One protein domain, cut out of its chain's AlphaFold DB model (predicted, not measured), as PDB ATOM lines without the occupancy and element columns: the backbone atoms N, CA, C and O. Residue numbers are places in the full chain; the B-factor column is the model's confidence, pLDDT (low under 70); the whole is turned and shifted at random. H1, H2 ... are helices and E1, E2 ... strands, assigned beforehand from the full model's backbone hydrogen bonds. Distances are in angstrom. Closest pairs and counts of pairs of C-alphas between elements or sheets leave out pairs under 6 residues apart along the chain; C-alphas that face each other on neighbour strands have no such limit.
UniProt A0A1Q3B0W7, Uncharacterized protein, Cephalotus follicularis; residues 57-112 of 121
ATOM      1  N   GLU A  57      99.970 129.646 179.235       76.56
ATOM      2  CA  GLU A  57     101.376 129.614 179.600       76.56
ATOM      3  C   GLU A  57     102.042 128.305 179.159       76.56
ATOM      4  O   GLU A  57     103.094 128.355 178.532       76.56
ATOM      5  N   LEU A  58     101.421 127.142 179.398       83.56
ATOM      6  CA  LEU A  58     101.984 125.855 178.962       83.56
ATOM      7  C   LEU A  58     101.921 125.675 177.447       83.56
ATOM      8  O   LEU A  58     102.870 125.164 176.868       83.56
ATOM      9  N   MET A  59     100.829 126.091 176.805       82.31
ATOM     10  CA  MET A  59     100.677 126.021 175.351       82.31
ATOM     11  C   MET A  59     101.671 126.958 174.666       82.31
ATOM     12  O   MET A  59     102.327 126.574 173.703       82.31
ATOM     13  N   LYS A  60     101.848 128.168 175.205       83.06
ATOM     14  CA  LYS A  60     102.873 129.106 174.753       83.06
ATOM     15  C   LYS A  60     104.263 128.518 174.938       83.06
ATOM     16  O   LYS A  60     105.050 128.583 174.005       83.06
ATOM     17  N   GLU A  61     104.571 127.941 176.099       89.06
ATOM     18  CA  GLU A  61     105.852 127.260 176.315       89.06
ATOM     19  C   GLU A  61     106.059 126.109 175.328       89.06
ATOM     20  O   GLU A  61     107.150 125.993 174.780       89.06
ATOM     21  N   PHE A  62     105.019 125.311 175.066       90.81
ATOM     22  CA  PHE A  62     105.074 124.188 174.135       90.81
ATOM     23  C   PHE A  62     105.450 124.658 172.728       90.81
ATOM     24  O   PHE A  62     106.454 124.197 172.190       90.81
ATOM     25  N   TYR A  63     104.703 125.609 172.158       88.62
ATOM     26  CA  TYR A  63     104.904 126.053 170.775       88.62
ATOM     27  C   TYR A  63     106.100 126.992 170.595       88.62
ATOM     28  O   TYR A  63     106.806 126.890 169.597       88.62
ATOM     29  N   ALA A  64     106.372 127.887 171.550       89.00
ATOM     30  CA  ALA A  64     107.468 128.854 171.429       89.00
ATOM     31  C   ALA A  64     108.863 128.224 171.588       89.00
ATOM     32  O   ALA A  64     109.861 128.887 171.317       89.00
ATOM     33  N   ARG A  65     108.942 126.978 172.072       92.25
ATOM     34  CA  ARG A  65     110.201 126.268 172.343       92.25
ATOM     35  C   ARG A  65     110.363 124.986 171.528       92.25
ATOM     36  O   ARG A  65     111.184 124.152 171.899       92.25
ATOM     37  N   ILE A  66     109.598 124.815 170.448       91.69
ATOM     38  CA  ILE A  66     109.831 123.705 169.519       91.69
ATOM     39  C   ILE A  66     111.192 123.913 168.853       91.69
ATOM     40  O   ILE A  66     111.438 124.933 168.211       91.69
ATOM     41  N   LEU A  67     112.073 122.935 169.013       90.25
ATOM     42  CA  LEU A  67     113.390 122.873 168.403       90.25
ATOM     43  C   LEU A  67     113.454 121.659 167.484       90.25
ATOM     44  O   LEU A  67     113.062 120.557 167.875       90.25
ATOM     45  N   SER A  68     114.011 121.852 166.291       84.56
ATOM     46  CA  SER A  68     114.379 120.733 165.428       84.56
ATOM     47  C   SER A  68     115.650 120.084 165.964       84.56
ATOM     48  O   SER A  68     116.712 120.705 166.000       84.56
ATOM     49  N   ARG A  69     115.555 118.813 166.350       74.56
ATOM     50  CA  ARG A  69     116.702 117.905 166.391       74.56
ATOM     51  C   ARG A  69     116.939 117.387 164.964       74.56
ATOM     52  O   ARG A  69     116.050 117.438 164.118       74.56
ATOM     53  N   SER A  70     118.167 116.986 164.654       69.19
ATOM     54  CA  SER A  70     118.585 116.551 163.313       69.19
ATOM     55  C   SER A  70     117.626 115.546 162.652       69.19
ATOM     56  O   SER A  70     116.993 114.749 163.341       69.19
ATOM     57  N   SER A  71     117.587 115.584 161.316       67.00
ATOM     58  CA  SER A  71     116.932 114.701 160.328       67.00
ATOM     59  C   SER A  71     115.463 114.282 160.502       67.00
ATOM     60  O   SER A  71     114.831 114.091 159.470       67.00
ATOM     61  N   GLN A  72     114.899 114.142 161.706       67.06
ATOM     62  CA  GLN A  72     113.514 113.669 161.917       67.06
ATOM     63  C   GLN A  72     112.880 114.037 163.274       67.06
ATOM     64  O   GLN A  72     111.673 113.863 163.427       67.06
ATOM     65  N   GLY A  73     113.646 114.505 164.264       84.44
ATOM     66  CA  GLY A  73     113.131 114.700 165.625       84.44
ATOM     67  C   GLY A  73     112.775 116.148 165.942       84.44
ATOM     68  O   GLY A  73     113.539 117.061 165.640       84.44
ATOM     69  N   LEU A  74     111.665 116.366 166.632       91.31
ATOM     70  CA  LEU A  74     111.326 117.623 167.285       91.31
ATOM     71  C   LEU A  74     111.400 117.448 168.801       91.31
ATOM     72  O   LEU A  74     111.236 116.358 169.345       91.31
ATOM     73  N   SER A  75     111.682 118.544 169.493       93.81
ATOM     74  CA  SER A  75     111.662 118.570 170.951       93.81
ATOM     75  C   SER A  75     111.127 119.901 171.448       93.81
ATOM     76  O   SER A  75     111.318 120.927 170.800       93.81
ATOM     77  N   THR A  76     110.469 119.908 172.598       93.81
ATOM     78  CA  THR A  76     110.078 121.133 173.305       93.81
ATOM     79  C   THR A  76     110.240 120.955 174.806       93.81
ATOM     80  O   THR A  76     110.250 119.837 175.313       93.81
ATOM     81  N   THR A  77     110.381 122.061 175.538       94.06
ATOM     82  CA  THR A  77     110.500 122.046 177.001       94.06
ATOM     83  C   THR A  77     109.377 122.845 177.649       94.06
ATOM     84  O   THR A  77     109.356 124.078 177.580       94.06
ATOM     85  N   VAL A  78     108.499 122.147 178.370       91.50
ATOM     86  CA  VAL A  78     107.367 122.729 179.103       91.50
ATOM     87  C   VAL A  78     107.565 122.495 180.596       91.50
ATOM     88  O   VAL A  78     107.702 121.352 181.032       91.50
ATOM     89  N   LYS A  79     107.610 123.561 181.406       91.62
ATOM     90  CA  LYS A  79     107.903 123.476 182.856       91.62
ATOM     91  C   LYS A  79     109.147 122.636 183.193       91.62
ATOM     92  O   LYS A  79     109.147 121.859 184.146       91.62
ATOM     93  N   GLY A  80     110.200 122.763 182.385       91.19
ATOM     94  CA  GLY A  80     111.453 122.021 182.568       91.19
ATOM     95  C   GLY A  80     111.381 120.534 182.205       91.19
ATOM     96  O   GLY A  80     112.357 119.820 182.409       91.19
ATOM     97  N   LYS A  81     110.256 120.053 181.659       92.75
ATOM     98  CA  LYS A  81     110.128 118.695 181.124       92.75
ATOM     99  C   LYS A  81     110.320 118.719 179.615       92.75
ATOM    100  O   LYS A  81     109.605 119.448 178.927       92.75
ATOM    101  N   SER A  82     111.267 117.921 179.128       93.19
ATOM    102  CA  SER A  82     111.465 117.706 177.694       93.19
ATOM    103  C   SER A  82     110.374 116.784 177.159       93.19
ATOM    104  O   SER A  82     110.060 115.769 177.780       93.19
ATOM    105  N   ILE A  83     109.807 117.152 176.020       92.62
ATOM    106  CA  ILE A  83     108.858 116.358 175.247       92.62
ATOM    107  C   ILE A  83     109.487 116.209 173.870       92.62
ATOM    108  O   ILE A  83     109.715 117.214 173.198       92.62
ATOM    109  N   ASP A  84     109.780 114.975 173.489       93.00
ATOM    110  CA  ASP A  84     110.286 114.631 172.165       93.00
ATOM    111  C   ASP A  84     109.128 114.086 171.333       93.00
ATOM    112  O   ASP A  84     108.282 113.364 171.861       93.00
ATOM    113  N   PHE A  85     109.068 114.482 170.067       90.94
ATOM    114  CA  PHE A  85     108.027 114.060 169.138       90.94
ATOM    115  C   PHE A  85     108.527 114.139 167.695       90.94
ATOM    116  O   PHE A  85     109.505 114.829 167.411       90.94
ATOM    117  N   ASP A  86     107.882 113.441 166.772       89.19
ATOM    118  CA  ASP A  86     108.198 113.516 165.345       89.19
ATOM    119  C   ASP A  86     107.246 114.453 164.574       89.19
ATOM    120  O   ASP A  86     106.328 115.077 165.120       89.19
ATOM    121  N   LEU A  87     107.487 114.600 163.267       83.06
ATOM    122  CA  LEU A  87     106.625 115.413 162.409       83.06
ATOM    123  C   LEU A  87     105.194 114.858 162.333       83.06
ATOM    124  O   LEU A  87     104.254 115.646 162.287       83.06
ATOM    125  N   ALA A  88     105.002 113.536 162.337       84.50
ATOM    126  CA  ALA A  88     103.677 112.922 162.254       84.50
ATOM    127  C   ALA A  88     102.851 113.171 163.530       84.50
ATOM    128  O   ALA A  88     101.657 113.483 163.461       84.50
ATOM    129  N   GLU A  89     103.490 113.118 164.695       88.12
ATOM    130  CA  GLU A  89     102.902 113.496 165.976       88.12
ATOM    131  C   GLU A  89     102.560 114.987 166.001       88.12
ATOM    132  O   GLU A  89     101.447 115.348 166.387       88.12
ATOM    133  N   LEU A  90     103.446 115.861 165.502       85.94
ATOM    134  CA  LEU A  90     103.135 117.287 165.372       85.94
ATOM    135  C   LEU A  90     101.925 117.528 164.455       85.94
ATOM    136  O   LEU A  90     101.054 118.329 164.795       85.94
ATOM    137  N   HIS A  91     101.832 116.824 163.325       81.00
ATOM    138  CA  HIS A  91     100.668 116.892 162.436       81.00
ATOM    139  C   HIS A  91      99.378 116.494 163.149       81.00
ATOM    140  O   HIS A  91      98.360 117.165 162.990       81.00
ATOM    141  N   THR A  92      99.436 115.446 163.970       84.38
ATOM    142  CA  THR A  92      98.298 114.984 164.773       84.38
ATOM    143  C   THR A  92      97.896 116.026 165.819       84.38
ATOM    144  O   THR A  92      96.712 116.311 165.974       84.38
ATOM    145  N   ILE A  93      98.869 116.647 166.497       84.12
ATOM    146  CA  ILE A  93      98.640 117.705 167.495       84.12
ATOM    147  C   ILE A  93      97.993 118.940 166.860       84.12
ATOM    148  O   ILE A  93      97.076 119.526 167.435       84.12
ATOM    149  N   LEU A  94      98.476 119.347 165.686       80.88
ATOM    150  CA  LEU A  94      97.999 120.539 164.985       80.88
ATOM    151  C   LEU A  94      96.707 120.293 164.196       80.88
ATOM    152  O   LEU A  94      96.033 121.256 163.835       80.88
ATOM    153  N   ASN A  95      96.374 119.031 163.914       78.56
ATOM    154  CA  ASN A  95      95.295 118.635 163.012       78.56
ATOM    155  C   ASN A  95      95.363 119.370 161.655       78.56
ATOM    156  O   ASN A  95      94.352 119.813 161.111       78.56
ATOM    157  N   ILE A  96      96.580 119.535 161.126       74.75
ATOM    158  CA  ILE A  96      96.828 120.145 159.814       74.75
ATOM    159  C   ILE A  96      97.282 119.078 158.816       74.75
ATOM    160  O   ILE A  96      98.087 118.209 159.174       74.75
ATOM    161  N   PRO A  97      96.826 119.142 157.554       67.88
ATOM    162  CA  PRO A  97      97.280 118.214 156.530       67.88
ATOM    163  C   PRO A  97      98.798 118.333 156.339       67.88
ATOM    164  O   PRO A  97      99.337 119.434 156.217       67.88
ATOM    165  N   ASN A  98      99.491 117.193 156.294       70.56
ATOM    166  CA  ASN A  98     100.895 117.158 155.901       70.56
ATOM    167  C   ASN A  98     100.997 117.349 154.384       70.56
ATOM    168  O   ASN A  98     100.759 116.422 153.615       70.56
ATOM    169  N   LEU A  99     101.329 118.567 153.962       72.31
ATOM    170  CA  LEU A  99     101.503 118.927 152.552       72.31
ATOM    171  C   LEU A  99     102.970 118.834 152.090       72.31
ATOM    172  O   LEU A  99     103.298 119.357 151.024       72.31
ATOM    173  N   GLY A 100     103.840 118.209 152.891       72.19
ATOM    174  CA  GLY A 100     105.285 118.197 152.684       72.19
ATOM    175  C   GLY A 100     105.956 119.530 153.032       72.19
ATOM    176  O   GLY A 100     105.305 120.513 153.392       72.19
ATOM    177  N   ALA A 101     107.286 119.560 152.928       71.69
ATOM    178  CA  ALA A 101     108.056 120.785 153.109       71.69
ATOM    179  C   ALA A 101     107.765 121.771 151.966       71.69
ATOM    180  O   ALA A 101     107.810 121.401 150.789       71.69
ATOM    181  N   LYS A 102     107.479 123.028 152.323       73.06
ATOM    182  CA  LYS A 102     107.312 124.133 151.376       73.06
ATOM    183  C   LYS A 102     108.264 125.263 151.721       73.06
ATOM    184  O   LYS A 102     108.313 125.692 152.872       73.06
ATOM    185  N   GLY A 103     108.980 125.751 150.720       71.44
ATOM    186  CA  GLY A 103     109.756 126.978 150.809       71.44
ATOM    187  C   GLY A 103     108.943 128.177 150.355       71.44
ATOM    188  O   GLY A 103     108.156 128.055 149.417       71.44
ATOM    189  N   TRP A 104     109.144 129.329 150.984       71.56
ATOM    190  CA  TRP A 104     108.700 130.606 150.432       71.56
ATOM    191  C   TRP A 104     109.883 131.255 149.712       71.56
ATOM    192  O   TRP A 104     110.900 131.533 150.343       71.56
ATOM    193  N   ASN A 105     109.760 131.471 148.403       74.50
ATOM    194  CA  ASN A 105     110.693 132.316 147.656       74.50
ATOM    195  C   ASN A 105     110.136 133.749 147.565       74.50
ATOM    196  O   ASN A 105     109.079 134.033 148.126       74.50
ATOM    197  N   HIS A 106     110.809 134.652 146.841       71.69
ATOM    198  CA  HIS A 106     110.427 136.071 146.747       71.69
ATOM    199  C   HIS A 106     108.915 136.337 146.562       71.69
ATOM    200  O   HIS A 106     108.442 137.343 147.085       71.69
ATOM    201  N   HIS A 107     108.147 135.462 145.886       78.62
ATOM    202  CA  HIS A 107     106.692 135.638 145.727       78.62
ATOM    203  C   HIS A 107     105.839 134.354 145.640       78.62
ATOM    204  O   HIS A 107     104.649 134.453 145.336       78.62
ATOM    205  N   ASN A 108     106.383 133.153 145.856       76.56
ATOM    206  CA  ASN A 108     105.624 131.914 145.674       76.56
ATOM    207  C   ASN A 108     106.045 130.783 146.627       76.56
ATOM    208  O   ASN A 108     107.192 130.700 147.070       76.56
ATOM    209  N   TRP A 109     105.105 129.871 146.893       78.25
ATOM    210  CA  TRP A 109     105.373 128.617 147.596       78.25
ATOM    211  C   TRP A 109     105.959 127.588 146.623       78.25
ATOM    212  O   TRP A 109     105.319 127.244 145.630       78.25
ATOM    213  N   VAL A 110     107.140 127.057 146.927       74.56
ATOM    214  CA  VAL A 110     107.799 125.979 146.172       74.56
ATOM    215  C   VAL A 110     107.759 124.665 146.956       74.56
ATOM    216  O   VAL A 110     107.919 124.652 148.176       74.56
ATOM    217  N   THR A 111     107.513 123.556 146.255       71.94
ATOM    218  CA  THR A 111     107.380 122.192 146.804       71.94
ATOM    219  C   THR A 111     108.330 121.229 146.094       71.94
ATOM    220  O   THR A 111     108.427 121.284 144.869       71.94
ATOM    221  N   GLY A 112     108.915 120.277 146.824       69.25
ATOM    222  CA  GLY A 112     109.643 119.133 146.249       69.25
ATOM    223  C   GLY A 112     111.103 119.406 145.866       69.25
ATOM    224  O   GLY A 112     111.701 120.375 146.323       69.25
TER     225      GLY A 112
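What this domain is: This is residues 57 to 112 of the 121 residues of an uncharacterized protein of Cephalotus follicularis (UniProt A0A1Q3B0W7). Two separate parts make an elongated, loose model: a body built on the long hairpin E1 and E2, with H1 packed on E1 and H2 following directly at the end of E2, and far from it a small hairpin of E3 and E4. A thin strip of chain, residues 95 to 101, joins H2 to the small hairpin. The printed part has 56 residues, with two named helices and four named strands in the order H1, E1, E2, H2, E3, E4; the strands make two antiparallel sheets of two, E1 - E2 and E3 - E4, and the class is mixed, helices and strands. The radius of gyration of the C-alphas is 13.4 A, and the C-alphas span 39 by 23 by 20 A.

How they stand to each other: Start at H1, residues 57 to 64, and look across to E1, residues 73 to 78: their closest C-alphas are those of Glu 61 and Val 78, 5.5 A apart. Between them, residues 67 to 68 pair antiparallel with residues 74 to 75 of E1. A tight link leads on to E2, residues 81 to 86, which forms an antiparallel hairpin with E1, at 153 degrees between their directions; find N 76 and O 83 at 2.9 A and N 83 and O 76 at 2.8 A, within hydrogen-bond range. H1 and E2 are apart. H2, residues 87 to 94, follows E2 with no residue between; its closest C-alpha to E1 is that of Leu 87, 7.1 A from that of Leu 74. In H1 and H2 every O i to N i+4 pair is within hydrogen-bond range. Farther on, E3, residues 102 to 104, and E4, residues 109 to 111, form an antiparallel hairpin at 147 degrees, with N 103 and O 110 at 3.0 A, within hydrogen-bond range. Both E3 and E4 are apart from H1, E1 and E2.

Where its parts are: Find C-alpha 57 at (101.376, 129.614, 179.600); from there H1 runs 10.2 A to C-alpha 64. E1 begins at C-alpha 73, at (113.131, 114.700, 165.625), and runs 16.7 A to C-alpha 78; E2 also measures 16.7 A, from C-alpha 81 to C-alpha 86. H2 runs 10.4 A from C-alpha 87 to C-alpha 94. E3 and E4 have three residues each, and E4 ends at C-alpha 111, at (107.380, 122.192, 146.804).

The domain as a whole: The C-alphas of Gly 80 and His 107, the two farthest apart, are 39.6 A from each other. The printed part has no cut, and no link is long. Residues 91 to 97, of which 91 to 94 belong to H2, stand free. The mean pLDDT of the printed part is 82.0; residues 70 to 72, 97 and 112 are under 70.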